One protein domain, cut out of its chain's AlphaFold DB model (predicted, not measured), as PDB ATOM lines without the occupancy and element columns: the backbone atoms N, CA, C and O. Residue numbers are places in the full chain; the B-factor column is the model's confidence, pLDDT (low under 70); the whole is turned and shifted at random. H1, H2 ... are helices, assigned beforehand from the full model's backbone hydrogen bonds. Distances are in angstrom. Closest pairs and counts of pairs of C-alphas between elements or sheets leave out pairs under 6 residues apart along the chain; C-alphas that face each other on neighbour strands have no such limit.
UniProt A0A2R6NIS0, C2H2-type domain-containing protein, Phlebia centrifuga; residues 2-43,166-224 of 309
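AT A GLANCE: This is residues 2 to 43 and 166 to 224 of the 309 residues of the protein "C2H2-type domain-containing protein" of Phlebia centrifuga (UniProt A0A2R6NIS0). A loose rod of two lobes: a long stretch without a named element, residues 2 to 28, leads from the lobe of H2, H3 and H4 to a small one, where it folds back before H1. The printed part has 101 residues, 46 of them in four named helices, H1 to H4 in chain order; the class is all helix, with no named strand. The radius of gyration of the C-alphas is 17.1 A; the spans are 59 by 24 by 19 A.

IN THESE COORDINATES: H1, residues 29 to 39, begins at C-alpha 29 (41.375, -32.202, -39.254). H2 is residues 173 to 185, 16.2 A; H3 190 to 203, 20.3 A; H4 212 to 219, ending at C-alpha 219 (26.731, -40.929, -16.239).

HOW THE PARTS SIT: Residues 15 to 16 pair with 25 to 26, antiparallel. H1 is apart from H2, H3 and H4. H3, with residues 190 to 194 alone, touches H4, about perpendicular at 77 degrees; their closest C-alphas, Gly 190 and His 212, are 4.9 A apart. H2 is close to H4 but not clearly touching: the closest C-alphas, Ala 179 and Leu 215, are 6.8 A apart. Every O i to N i+4 pair is within hydrogen-bond range in H1, H2 and H4; in H3, 9 of 10.

THE WHOLE: Residues 44 to 165 are not printed; C-alphas 43 and 166 are 57.6 A apart across the cut. No link printed whole is long. Residues 2 to 4 and 42 to 43 have pLDDT under 70.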
ATOM      1  N   PRO A   2      17.432 -32.544  -6.443       50.34
ATOM      2  CA  PRO A   2      18.674 -33.208  -6.818       50.34
ATOM      3  C   PRO A   2      19.668 -32.172  -7.366       50.34
ATOM      4  O   PRO A   2      19.279 -31.083  -7.803       50.34
ATOM      5  N   ALA A   3      20.963 -32.473  -7.289       53.09
ATOM      6  CA  ALA A   3      22.003 -31.562  -7.747       53.09
ATOM      7  C   ALA A   3      22.134 -31.640  -9.276       53.09
ATOM      8  O   ALA A   3      22.840 -32.502  -9.792       53.09
ATOM      9  N   GLN A   4      21.461 -30.736  -9.998       58.84
ATOM     10  CA  GLN A   4      21.604 -30.629 -11.455       58.84
ATOM     11  C   GLN A   4      23.086 -30.502 -11.843       58.84
ATOM     12  O   GLN A   4      23.812 -29.671 -11.277       58.84
ATOM     13  N   ARG A   5      23.531 -31.301 -12.828       71.88
ATOM     14  CA  ARG A   5      24.891 -31.216 -13.375       71.88
ATOM     15  C   ARG A   5      25.154 -29.781 -13.823       71.88
ATOM     16  O   ARG A   5      24.341 -29.172 -14.517       71.88
ATOM     17  N   ARG A   6      26.334 -29.246 -13.503       70.94
ATOM     18  CA  ARG A   6      26.849 -28.073 -14.221       70.94
ATOM     19  C   ARG A   6      27.261 -28.527 -15.623       70.94
ATOM     20  O   ARG A   6      28.440 -28.807 -15.823       70.94
ATOM     21  N   LYS A   7      26.291 -28.627 -16.548       77.19
ATOM     22  CA  LYS A   7      26.520 -28.928 -17.974       77.19
ATOM     23  C   LYS A   7      27.717 -28.112 -18.451       77.19
ATOM     24  O   LYS A   7      27.740 -26.886 -18.283       77.19
ATOM     25  N   GLN A   8      28.737 -28.782 -18.977       85.38
ATOM     26  CA  GLN A   8      29.936 -28.084 -19.407       85.38
ATOM     27  C   GLN A   8      29.589 -27.146 -20.575       85.38
ATOM     28  O   GLN A   8      28.790 -27.472 -21.448       85.38
ATOM     29  N   ALA A   9      30.187 -25.955 -20.611       87.06
ATOM     30  CA  ALA A   9      29.981 -25.046 -21.732       87.06
ATOM     31  C   ALA A   9      30.658 -25.609 -22.994       87.06
ATOM     32  O   ALA A   9      31.890 -25.702 -23.037       87.06
ATOM     33  N   TYR A  10      29.864 -25.951 -24.015       89.94
ATOM     34  CA  TYR A  10      30.363 -26.366 -25.326       89.94
ATOM     35  C   TYR A  10      31.283 -25.293 -25.931       89.94
ATOM     36  O   TYR A  10      30.986 -24.095 -25.919       89.94
ATOM     37  N   LYS A  11      32.426 -25.735 -26.461       86.50
ATOM     38  CA  LYS A  11      33.451 -24.885 -27.077       86.50
ATOM     39  C   LYS A  11      33.729 -25.400 -28.489       86.50
ATOM     40  O   LYS A  11      34.452 -26.386 -28.621       86.50
ATOM     41  N   PRO A  12      33.206 -24.741 -29.540       84.56
ATOM     42  CA  PRO A  12      33.465 -25.144 -30.915       84.56
ATOM     43  C   PRO A  12      34.965 -25.239 -31.211       84.56
ATOM     44  O   PRO A  12      35.709 -24.262 -31.085       84.56
ATOM     45  N   ARG A  13      35.405 -26.413 -31.655       84.81
ATOM     46  CA  ARG A  13      36.734 -26.657 -32.202       84.81
ATOM     47  C   ARG A  13      36.868 -25.911 -33.526       84.81
ATOM     48  O   ARG A  13      36.301 -26.298 -34.543       84.81
ATOM     49  N   VAL A  14      37.671 -24.854 -33.507       86.25
ATOM     50  CA  VAL A  14      37.996 -24.046 -34.684       86.25
ATOM     51  C   VAL A  14      39.469 -24.244 -35.023       86.25
ATOM     52  O   VAL A  14      40.353 -23.790 -34.299       86.25
ATOM     53  N   LEU A  15      39.737 -24.937 -36.128       88.25
ATOM     54  CA  LEU A  15      41.078 -25.180 -36.656       88.25
ATOM     55  C   LEU A  15      41.370 -24.181 -37.789       88.25
ATOM     56  O   LEU A  15      40.782 -24.311 -38.866       88.25
ATOM     57  N   PRO A  16      42.245 -23.179 -37.593       91.62
ATOM     58  CA  PRO A  16      42.630 -22.267 -38.664       91.62
ATOM     59  C   PRO A  16      43.553 -22.951 -39.680       91.62
ATOM     60  O   PRO A  16      44.331 -23.843 -39.336       91.62
ATOM     61  N   CYS A  17      43.511 -22.498 -40.934       92.88
ATOM     62  CA  CYS A  17      44.508 -22.899 -41.921       92.88
ATOM     63  C   CYS A  17      45.915 -22.431 -41.509       92.88
ATOM     64  O   CYS A  17      46.112 -21.299 -41.073       92.88
ATOM     65  N   THR A  18      46.910 -23.303 -41.677       89.88
ATOM     66  CA  THR A  18      48.309 -23.055 -41.291       89.88
ATOM     67  C   THR A  18      49.096 -22.221 -42.308       89.88
ATOM     68  O   THR A  18      50.224 -21.812 -42.030       89.88
ATOM     69  N   PHE A  19      48.530 -21.950 -43.488       89.19
ATOM     70  CA  PHE A  19      49.201 -21.202 -44.551       89.19
ATOM     71  C   PHE A  19      49.100 -19.692 -44.338       89.19
ATOM     72  O   PHE A  19      48.013 -19.139 -44.162       89.19
ATOM     73  N   LYS A  20      50.247 -19.001 -44.402       88.81
ATOM     74  CA  LYS A  20      50.325 -17.544 -44.213       88.81
ATOM     75  C   LYS A  20      49.398 -16.814 -45.191       88.81
ATOM     76  O   LYS A  20      49.523 -16.961 -46.401       88.81
ATOM     77  N   GLY A  21      48.489 -16.008 -44.644       87.12
ATOM     78  CA  GLY A  21      47.492 -15.247 -45.403       87.12
ATOM     79  C   GLY A  21      46.157 -15.970 -45.612       87.12
ATOM     80  O   GLY A  21      45.152 -15.296 -45.843       87.12
ATOM     81  N   CYS A  22      46.094 -17.298 -45.463       92.00
ATOM     82  CA  CYS A  22      44.822 -18.014 -45.491       92.00
ATOM     83  C   CYS A  22      44.041 -17.773 -44.189       92.00
ATOM     84  O   CYS A  22      44.600 -17.835 -43.096       92.00
ATOM     85  N   ARG A  23      42.740 -17.483 -44.308       91.69
ATOM     86  CA  ARG A  23      41.830 -17.224 -43.174       91.69
ATOM     87  C   ARG A  23      40.721 -18.272 -43.035       91.69
ATOM     88  O   ARG A  23      39.768 -18.050 -42.297       91.69
ATOM     89  N   GLN A  24      40.816 -19.382 -43.769       89.31
ATOM     90  CA  GLN A  24      39.821 -20.453 -43.712       89.31
ATOM     91  C   GLN A  24      39.891 -21.205 -42.380       89.31
ATOM     92  O   GLN A  24      40.976 -21.400 -41.825       89.31
ATOM     93  N   LEU A  25      38.724 -21.615 -41.884       89.56
ATOM     94  CA  LEU A  25      38.520 -22.246 -40.581       89.56
ATOM     95  C   LEU A  25      37.784 -23.580 -40.760       89.56
ATOM     96  O   LEU A  25      36.869 -23.673 -41.576       89.56
ATOM     97  N   PHE A  26      38.158 -24.595 -39.981       86.69
ATOM     98  CA  PHE A  26      37.649 -25.963 -40.114       86.69
ATOM     99  C   PHE A  26      37.226 -26.545 -38.766       86.69
ATOM    100  O   PHE A  26      37.861 -26.288 -37.746       86.69
ATOM    101  N   THR A  27      36.180 -27.369 -38.771       83.31
ATOM    102  CA  THR A  27      35.687 -28.088 -37.586       83.31
ATOM    103  C   THR A  27      36.490 -29.358 -37.290       83.31
ATOM    104  O   THR A  27      36.691 -29.701 -36.126       83.31
ATOM    105  N   ASN A  28      37.004 -30.043 -38.321       83.25
ATOM    106  CA  ASN A  28      37.816 -31.253 -38.175       83.25
ATOM    107  C   ASN A  28      39.121 -31.224 -38.996       83.25
ATOM    108  O   ASN A  28      39.305 -30.447 -39.938       83.25
ATOM    109  N   ASN A  29      40.062 -32.093 -38.610       84.62
ATOM    110  CA  ASN A  29      41.375 -32.202 -39.254       84.62
ATOM    111  C   ASN A  29      41.285 -32.680 -40.712       84.62
ATOM    112  O   ASN A  29      42.161 -32.352 -41.509       84.62
ATOM    113  N   SER A  30      40.257 -33.452 -41.065       85.81
ATOM    114  CA  SER A  30      40.062 -33.987 -42.416       85.81
ATOM    115  C   SER A  30      39.754 -32.870 -43.415       85.81
ATOM    116  O   SER A  30      40.421 -32.773 -44.445       85.81
ATOM    117  N   GLY A  31      38.832 -31.962 -43.069       86.88
ATOM    118  CA  GLY A  31      38.529 -30.765 -43.858       86.88
ATOM    119  C   GLY A  31      39.736 -29.834 -44.000       86.88
ATOM    120  O   GLY A  31      40.056 -29.422 -45.114       86.88
ATOM    121  N   LEU A  32      40.471 -29.586 -42.906       90.38
ATOM    122  CA  LEU A  32      41.706 -28.792 -42.936       90.38
ATOM    123  C   LEU A  32      42.773 -29.417 -43.854       90.38
ATOM    124  O   LEU A  32      43.333 -28.721 -44.698       90.38
ATOM    125  N   LYS A  33      43.045 -30.723 -43.729       89.88
ATOM    126  CA  LYS A  33      44.016 -31.433 -44.583       89.88
ATOM    127  C   LYS A  33      43.595 -31.421 -46.053       89.88
ATOM    128  O   LYS A  33      44.440 -31.187 -46.915       89.88
ATOM    129  N   HIS A  34      42.311 -31.627 -46.342       90.50
ATOM    130  CA  HIS A  34      41.781 -31.564 -47.703       90.50
ATOM    131  C   HIS A  34      41.915 -30.155 -48.299       90.50
ATOM    132  O   HIS A  34      42.397 -30.009 -49.422       90.50
ATOM    133  N   HIS A  35      41.567 -29.111 -47.542       92.69
ATOM    134  CA  HIS A  35      41.767 -27.719 -47.946       92.69
ATOM    135  C   HIS A  35      43.243 -27.392 -48.193       92.69
ATOM    136  O   HIS A  35      43.571 -26.851 -49.243       92.69
ATOM    137  N   VAL A  36      44.144 -27.759 -47.278       91.56
ATOM    138  CA  VAL A  36      45.592 -27.558 -47.450       91.56
ATOM    139  C   VAL A  36      46.097 -28.264 -48.710       91.56
ATOM    140  O   VAL A  36      46.798 -27.653 -49.515       91.56
ATOM    141  N   SER A  37      45.700 -29.521 -48.919       89.00
ATOM    142  CA  SER A  37      46.093 -30.295 -50.098       89.00
ATOM    143  C   SER A  37      45.579 -29.679 -51.402       89.00
ATOM    144  O   SER A  37      46.328 -29.613 -52.366       89.00
ATOM    145  N   SER A  38      44.332 -29.200 -51.442       91.44
ATOM    146  CA  SER A  38      43.693 -28.683 -52.666       91.44
ATOM    147  C   SER A  38      44.012 -27.213 -52.965       91.44
ATOM    148  O   SER A  38      44.326 -26.874 -54.101       91.44
ATOM    149  N   ALA A  39      43.970 -26.333 -51.963       88.94
ATOM    150  CA  ALA A  39      44.132 -24.887 -52.133       88.94
ATOM    151  C   ALA A  39      45.587 -24.403 -52.014       88.94
ATOM    152  O   ALA A  39      45.893 -23.279 -52.420       88.94
ATOM    153  N   HIS A  40      46.490 -25.211 -51.446       87.94
ATOM    154  CA  HIS A  40      47.888 -24.829 -51.200       87.94
ATOM    155  C   HIS A  40      48.917 -25.815 -51.792       87.94
ATOM    156  O   HIS A  40      50.116 -25.707 -51.524       87.94
ATOM    157  N   GLN A  41      48.459 -26.717 -52.669       73.00
ATOM    158  CA  GLN A  41      49.245 -27.758 -53.347       73.00
ATOM    159  C   GLN A  41      50.563 -27.239 -53.958       73.00
ATOM    160  O   GLN A  41      51.609 -27.870 -53.815       73.00
ATOM    161  N   ALA A  42      50.530 -26.045 -54.562       61.62
ATOM    162  CA  ALA A  42      51.662 -25.423 -55.255       61.62
ATOM    163  C   ALA A  42      52.887 -25.105 -54.367       61.62
ATOM    164  O   ALA A  42      53.987 -24.960 -54.891       61.62
ATOM    165  N   PHE A  43      52.729 -25.015 -53.041       53.25
ATOM    166  CA  PHE A  43      53.838 -24.733 -52.112       53.25
ATOM    167  C   PHE A  43      54.391 -25.983 -51.404       53.25
ATOM    168  O   PHE A  43      55.441 -25.909 -50.764       53.25
ATOM    169  N   ASP A 166      11.687 -36.544 -13.923       84.56
ATOM    170  CA  ASP A 166      12.971 -36.353 -13.229       84.56
ATOM    171  C   ASP A 166      14.079 -37.176 -13.897       84.56
ATOM    172  O   ASP A 166      14.388 -38.298 -13.502       84.56
ATOM    173  N   TYR A 167      14.674 -36.592 -14.937       87.19
ATOM    174  CA  TYR A 167      15.828 -37.148 -15.642       87.19
ATOM    175  C   TYR A 167      17.172 -36.742 -15.008       87.19
ATOM    176  O   TYR A 167      18.216 -36.937 -15.626       87.19
ATOM    177  N   SER A 168      17.194 -36.185 -13.788       86.75
ATOM    178  CA  SER A 168      18.440 -35.770 -13.125       86.75
ATOM    179  C   SER A 168      19.444 -36.934 -13.047       86.75
ATOM    180  O   SER A 168      19.077 -38.014 -12.579       86.75
ATOM    181  N   PRO A 169      20.722 -36.755 -13.442       89.88
ATOM    182  CA  PRO A 169      21.457 -35.495 -13.645       89.88
ATOM    183  C   PRO A 169      21.393 -34.889 -15.062       89.88
ATOM    184  O   PRO A 169      22.039 -33.863 -15.299       89.88
ATOM    185  N   PHE A 170      20.660 -35.504 -15.991       90.38
ATOM    186  CA  PHE A 170      20.453 -35.002 -17.352       90.38
ATOM    187  C   PHE A 170      19.478 -33.810 -17.356       90.38
ATOM    188  O   PHE A 170      18.677 -33.634 -16.435       90.38
ATOM    189  N   THR A 171      19.549 -32.969 -18.390       89.25
ATOM    190  CA  THR A 171      18.685 -31.784 -18.542       89.25
ATOM    191  C   THR A 171      17.255 -32.177 -18.916       89.25
ATOM    192  O   THR A 171      16.303 -31.548 -18.454       89.25
ATOM    193  N   ASP A 172      17.105 -33.217 -19.742       90.12
ATOM    194  CA  ASP A 172      15.828 -33.731 -20.235       90.12
ATOM    195  C   ASP A 172      15.927 -35.207 -20.687       90.12
ATOM    196  O   ASP A 172      16.996 -35.827 -20.667       90.12
ATOM    197  N   GLN A 173      14.789 -35.763 -21.119       92.25
ATOM    198  CA  GLN A 173      14.662 -37.123 -21.653       92.25
ATOM    199  C   GLN A 173      15.566 -37.394 -22.867       92.25
ATOM    200  O   GLN A 173      16.064 -38.507 -23.022       92.25
ATOM    201  N   SER A 174      15.778 -36.405 -23.738       92.44
ATOM    202  CA  SER A 174      16.566 -36.574 -24.962       92.44
ATOM    203  C   SER A 174      18.060 -36.649 -24.651       92.44
ATOM    204  O   SER A 174      18.751 -37.484 -25.231       92.44
ATOM    205  N   GLU A 175      18.565 -35.850 -23.706       92.88
ATOM    206  CA  GLU A 175      19.947 -35.982 -23.221       92.88
ATOM    207  C   GLU A 175      20.171 -37.372 -22.581       92.88
ATOM    208  O   GLU A 175      21.161 -38.038 -22.894       92.88
ATOM    209  N   PHE A 176      19.213 -37.869 -21.785       93.44
ATOM    210  CA  PHE A 176      19.243 -39.227 -21.221       93.44
ATOM    211  C   PHE A 176      19.228 -40.335 -22.296       93.44
ATOM    212  O   PHE A 176      20.081 -41.227 -22.282       93.44
ATOM    213  N   GLU A 177      18.301 -40.290 -23.258       95.50
ATOM    214  CA  GLU A 177      18.198 -41.310 -24.314       95.50
ATOM    215  C   GLU A 177      19.417 -41.315 -25.251       95.50
ATOM    216  O   GLU A 177      19.843 -42.379 -25.712       95.50
ATOM    217  N   LEU A 178      20.023 -40.149 -25.495       95.81
ATOM    218  CA  LEU A 178      21.271 -40.031 -26.248       95.81
ATOM    219  C   LEU A 178      22.465 -40.586 -25.462       95.81
ATOM    220  O   LEU A 178      23.301 -41.261 -26.062       95.81
ATOM    221  N   ALA A 179      22.532 -40.382 -24.143       95.44
ATOM    222  CA  ALA A 179      23.548 -41.013 -23.299       95.44
ATOM    223  C   ALA A 179      23.437 -42.547 -23.320       95.44
ATOM    224  O   ALA A 179      24.431 -43.233 -23.571       95.44
ATOM    225  N   ASP A 180      22.228 -43.086 -23.140       95.00
ATOM    226  CA  ASP A 180      21.952 -44.525 -23.234       95.00
ATOM    227  C   ASP A 180      22.324 -45.093 -24.617       95.00
ATOM    228  O   ASP A 180      22.923 -46.169 -24.727       95.00
ATOM    229  N   PHE A 181      22.026 -44.348 -25.685       97.44
ATOM    230  CA  PHE A 181      22.414 -44.721 -27.039       97.44
ATOM    231  C   PHE A 181      23.937 -44.729 -27.224       97.44
ATOM    232  O   PHE A 181      24.496 -45.774 -27.566       97.44
ATOM    233  N   PHE A 182      24.615 -43.605 -26.970       96.62
ATOM    234  CA  PHE A 182      26.057 -43.461 -27.184       96.62
ATOM    235  C   PHE A 182      26.875 -44.418 -26.315       96.62
ATOM    236  O   PHE A 182      27.780 -45.068 -26.836       96.62
ATOM    237  N   TYR A 183      26.567 -44.515 -25.021       94.75
ATOM    238  CA  TYR A 183      27.369 -45.279 -24.068       94.75
ATOM    239  C   TYR A 183      27.041 -46.774 -24.105       94.75
ATOM    240  O   TYR A 183      27.933 -47.592 -24.319       94.75
ATOM    241  N   ARG A 184      25.764 -47.150 -23.941       93.88
ATOM    242  CA  ARG A 184      25.370 -48.555 -23.751       93.88
ATOM    243  C   ARG A 184      25.036 -49.275 -25.056       93.88
ATOM    244  O   ARG A 184      25.451 -50.419 -25.222       93.88
ATOM    245  N   LYS A 185      24.285 -48.643 -25.970       95.44
ATOM    246  CA  LYS A 185      23.791 -49.315 -27.194       95.44
ATOM    247  C   LYS A 185      24.831 -49.391 -28.316       95.44
ATOM    248  O   LYS A 185      24.938 -50.441 -28.938       95.44
ATOM    249  N   VAL A 186      25.575 -48.312 -28.592       97.00
ATOM    250  CA  VAL A 186      26.574 -48.281 -29.688       97.00
ATOM    251  C   VAL A 186      28.030 -48.144 -29.237       97.00
ATOM    252  O   VAL A 186      28.914 -48.157 -30.092       97.00
ATOM    253  N   GLN A 187      28.286 -48.018 -27.928       95.44
ATOM    254  CA  GLN A 187      29.626 -47.942 -27.316       95.44
ATOM    255  C   GLN A 187      30.568 -46.981 -28.071       95.44
ATOM    256  O   GLN A 187      31.685 -47.315 -28.472       95.44
ATOM    257  N   MET A 188      30.069 -45.772 -28.337       96.25
ATOM    258  CA  MET A 188      30.751 -44.787 -29.164       96.25
ATOM    259  C   MET A 188      32.015 -44.283 -28.460       96.25
ATOM    260  O   MET A 188      31.967 -43.784 -27.339       96.25
ATOM    261  N   SER A 189      33.161 -44.381 -29.137       97.06
ATOM    262  CA  SER A 189      34.426 -43.873 -28.602       97.06
ATOM    263  C   SER A 189      34.390 -42.353 -28.417       97.06
ATOM    264  O   SER A 189      33.824 -41.638 -29.247       97.06
ATOM    265  N   GLY A 190      35.039 -41.845 -27.363       95.50
ATOM    266  CA  GLY A 190      35.002 -40.422 -26.998       95.50
ATOM    267  C   GLY A 190      35.309 -39.464 -28.157       95.50
ATOM    268  O   GLY A 190      34.558 -38.531 -28.401       95.50
ATOM    269  N   GLY A 191      36.318 -39.767 -28.981       94.31
ATOM    270  CA  GLY A 191      36.646 -38.953 -30.159       94.31
ATOM    271  C   GLY A 191      35.577 -38.932 -31.269       94.31
ATOM    272  O   GLY A 191      35.541 -37.981 -32.048       94.31
ATOM    273  N   ARG A 192      34.693 -39.939 -31.347       94.75
ATOM    274  CA  ARG A 192      33.504 -39.922 -32.225       94.75
ATOM    275  C   ARG A 192      32.351 -39.138 -31.601       94.75
ATOM    276  O   ARG A 192      31.641 -38.459 -32.335       94.75
ATOM    277  N   ILE A 193      32.196 -39.191 -30.276       95.56
ATOM    278  CA  ILE A 193      31.244 -38.341 -29.544       95.56
ATOM    279  C   ILE A 193      31.640 -36.869 -29.727       95.56
ATOM    280  O   ILE A 193      30.793 -36.066 -30.103       95.56
ATOM    281  N   ASP A 194      32.925 -36.530 -29.592       94.06
ATOM    282  CA  ASP A 194      33.447 -35.180 -29.847       94.06
ATOM    283  C   ASP A 194      33.185 -34.717 -31.285       94.06
ATOM    284  O   ASP A 194      32.762 -33.582 -31.496       94.06
ATOM    285  N   GLU A 195      33.413 -35.573 -32.290       92.06
ATOM    286  CA  GLU A 195      33.110 -35.227 -33.684       92.06
ATOM    287  C   GLU A 195      31.598 -35.047 -33.905       92.06
ATOM    288  O   GLU A 195      31.195 -34.108 -34.592       92.06
ATOM    289  N   LEU A 196      30.749 -35.862 -33.270       93.44
ATOM    290  CA  LEU A 196      29.296 -35.710 -33.340       93.44
ATOM    291  C   LEU A 196      28.815 -34.421 -32.654       93.44
ATOM    292  O   LEU A 196      28.037 -33.686 -33.258       93.44
ATOM    293  N   MET A 197      29.304 -34.103 -31.450       93.88
ATOM    294  CA  MET A 197      28.985 -32.844 -30.760       93.88
ATOM    295  C   MET A 197      29.519 -31.637 -31.541       93.88
ATOM    296  O   MET A 197      28.853 -30.607 -31.609       93.88
ATOM    297  N   GLN A 198      30.662 -31.771 -32.222       91.31
ATOM    298  CA  GLN A 198      31.213 -30.731 -33.092       91.31
ATOM    299  C   GLN A 198      30.404 -30.526 -34.386       91.31
ATOM    300  O   GLN A 198      30.296 -29.395 -34.872       91.31
ATOM    301  N   LEU A 199      29.844 -31.593 -34.962       90.12
ATOM    302  CA  LEU A 199      28.940 -31.518 -36.114       90.12
ATOM    303  C   LEU A 199      27.591 -30.916 -35.704       90.12
ATOM    304  O   LEU A 199      27.126 -29.971 -36.345       90.12
ATOM    305  N   TRP A 200      27.005 -31.394 -34.606       91.19
ATOM    306  CA  TRP A 200      25.770 -30.864 -34.019       91.19
ATOM    307  C   TRP A 200      25.926 -29.376 -33.704       91.19
ATOM    308  O   TRP A 200      25.200 -28.545 -34.250       91.19
ATOM    309  N   GLY A 201      26.984 -29.053 -32.960       87.94
ATOM    310  CA  GLY A 201      27.442 -27.725 -32.570       87.94
ATOM    311  C   GLY A 201      27.875 -26.791 -33.715       87.94
ATOM    312  O   GLY A 201      28.347 -25.683 -33.449       87.94
ATOM    313  N   SER A 202      27.797 -27.243 -34.974       85.00
ATOM    314  CA  SER A 202      28.003 -26.428 -36.185       85.00
ATOM    315  C   SER A 202      26.693 -26.043 -36.886       85.00
ATOM    316  O   SER A 202      26.665 -25.070 -37.641       85.00
ATOM    317  N   ARG A 203      25.609 -26.784 -36.614       84.62
ATOM    318  CA  ARG A 203      24.245 -26.540 -37.109       84.62
ATOM    319  C   ARG A 203      23.404 -25.815 -36.061       84.62
ATOM    320  O   ARG A 203      22.705 -24.864 -36.398       84.62
ATOM    321  N   ASP A 204      23.476 -26.284 -34.823       78.38
ATOM    322  CA  ASP A 204      22.843 -25.700 -33.644       78.38
ATOM    323  C   ASP A 204      23.940 -25.296 -32.649       78.38
ATOM    324  O   ASP A 204      25.040 -25.839 -32.705       78.38
ATOM    325  N   ARG A 205      23.708 -24.315 -31.774       79.62
ATOM    326  CA  ARG A 205      24.761 -23.802 -30.871       79.62
ATOM    327  C   ARG A 205      24.805 -24.487 -29.507       79.62
ATOM    328  O   ARG A 205      25.796 -24.300 -28.804       79.62
ATOM    329  N   ASP A 206      23.788 -25.275 -29.168       86.38
ATOM    330  CA  ASP A 206      23.715 -26.044 -27.923       86.38
ATOM    331  C   ASP A 206      23.601 -27.554 -28.226       86.38
ATOM    332  O   ASP A 206      22.496 -28.080 -28.369       86.38
ATOM    333  N   PRO A 207      24.727 -28.274 -28.405       91.75
ATOM    334  CA  PRO A 207      24.709 -29.734 -28.454       91.75
ATOM    335  C   PRO A 207      24.319 -30.321 -27.079       91.75
ATOM    336  O   PRO A 207      24.502 -29.662 -26.049       91.75
ATOM    337  N   PRO A 208      23.810 -31.567 -27.017       92.44
ATOM    338  CA  PRO A 208      23.375 -32.181 -25.758       92.44
ATOM    339  C   PRO A 208      24.520 -32.315 -24.742       92.44
ATOM    340  O   PRO A 208      24.306 -32.065 -23.562       92.44
ATOM    341  N   PHE A 209      25.744 -32.588 -25.208       94.12
ATOM    342  CA  PHE A 209      26.964 -32.632 -24.395       94.12
ATOM    343  C   PHE A 209      28.033 -31.704 -24.979       94.12
ATOM    344  O   PHE A 209      28.087 -31.492 -26.192       94.12
ATOM    345  N   ALA A 210      28.917 -31.170 -24.137       93.50
ATOM    346  CA  ALA A 210      30.040 -30.353 -24.611       93.50
ATOM    347  C   ALA A 210      31.128 -31.170 -25.329       93.50
ATOM    348  O   ALA A 210      31.692 -30.706 -26.320       93.50
ATOM    349  N   ASP A 211      31.436 -32.348 -24.786       93.12
ATOM    350  CA  ASP A 211      32.408 -33.333 -25.262       93.12
ATOM    351  C   ASP A 211      32.130 -34.685 -24.565       93.12
ATOM    352  O   ASP A 211      31.194 -34.800 -23.764       93.12
ATOM    353  N   HIS A 212      32.922 -35.721 -24.852       95.19
ATOM    354  CA  HIS A 212      32.759 -37.038 -24.221       95.19
ATOM    355  C   HIS A 212      32.922 -37.050 -22.691       95.19
ATOM    356  O   HIS A 212      32.320 -37.896 -22.033       95.19
ATOM    357  N   ASN A 213      33.690 -36.131 -22.103       94.62
ATOM    358  CA  ASN A 213      33.856 -36.054 -20.650       94.62
ATOM    359  C   ASN A 213      32.607 -35.457 -20.005       94.62
ATOM    360  O   ASN A 213      32.208 -35.913 -18.944       94.62
ATOM    361  N   ASP A 214      31.957 -34.474 -20.629       94.50
ATOM    362  CA  ASP A 214      30.672 -33.946 -20.143       94.50
ATOM    363  C   ASP A 214      29.553 -35.010 -20.175       94.50
ATOM    364  O   ASP A 214      28.709 -35.026 -19.281       94.50
ATOM    365  N   LEU A 215      29.601 -35.953 -21.127       94.94
ATOM    366  CA  LEU A 215      28.770 -37.166 -21.107       94.94
ATOM    367  C   LEU A 215      29.154 -38.108 -19.953       94.94
ATOM    368  O   LEU A 215      28.286 -38.486 -19.169       94.94
ATOM    369  N   TYR A 216      30.426 -38.509 -19.841       93.94
ATOM    370  CA  TYR A 216      30.850 -39.490 -18.832       93.94
ATOM    371  C   TYR A 216      30.639 -38.960 -17.401       93.94
ATOM    372  O   TYR A 216      30.003 -39.634 -16.600       93.94
ATOM    373  N   ASN A 217      30.989 -37.697 -17.130       91.12
ATOM    374  CA  ASN A 217      30.683 -37.010 -15.866       91.12
ATOM    375  C   ASN A 217      29.171 -36.891 -15.580       91.12
ATOM    376  O   ASN A 217      28.789 -36.647 -14.439       91.12
ATOM    377  N   CYS A 218      28.299 -37.006 -16.590       91.06
ATOM    378  CA  CYS A 218      26.854 -37.076 -16.378       91.06
ATOM    379  C   CYS A 218      26.406 -38.487 -15.983       91.06
ATOM    380  O   CYS A 218      25.558 -38.628 -15.108       91.06
ATOM    381  N   ILE A 219      26.992 -39.524 -16.586       91.12
ATOM    382  CA  ILE A 219      26.731 -40.929 -16.239       91.12
ATOM    383  C   ILE A 219      27.231 -41.226 -14.816       91.12
ATOM    384  O   ILE A 219      26.486 -41.771 -14.005       91.12
ATOM    385  N   ASP A 220      28.435 -40.765 -14.475       87.50
ATOM    386  CA  ASP A 220      29.036 -40.903 -13.138       87.50
ATOM    387  C   ASP A 220      28.311 -40.073 -12.053       87.50
ATOM    388  O   ASP A 220      28.564 -40.240 -10.862       87.50
ATOM    389  N   ALA A 221      27.390 -39.182 -12.446       87.69
ATOM    390  CA  ALA A 221      26.563 -38.378 -11.544       87.69
ATOM    391  C   ALA A 221      25.142 -38.945 -11.327       87.69
ATOM    392  O   ALA A 221      24.322 -38.295 -10.669       87.69
ATOM    393  N   ILE A 222      24.813 -40.124 -11.873       86.38
ATOM    394  CA  ILE A 222      23.491 -40.750 -11.708       86.38
ATOM    395  C   ILE A 222      23.323 -41.242 -10.265       86.38
ATOM    396  O   ILE A 222      23.747 -42.333  -9.901       86.38
ATOM    397  N   SER A 223      22.644 -40.452  -9.429       74.94
ATOM    398  CA  SER A 223      22.393 -40.796  -8.021       74.94
ATOM    399  C   SER A 223      21.316 -41.871  -7.809       74.94
ATOM    400  O   SER A 223      21.052 -42.256  -6.672       74.94
ATOM    401  N   VAL A 224      20.644 -42.329  -8.870       72.75
ATOM    402  CA  VAL A 224      19.560 -43.321  -8.792       72.75
ATOM    403  C   VAL A 224      20.149 -44.731  -8.820       72.75
ATOM    404  O   VAL A 224      20.726 -45.151  -9.818       72.75
TER     405      VAL A 224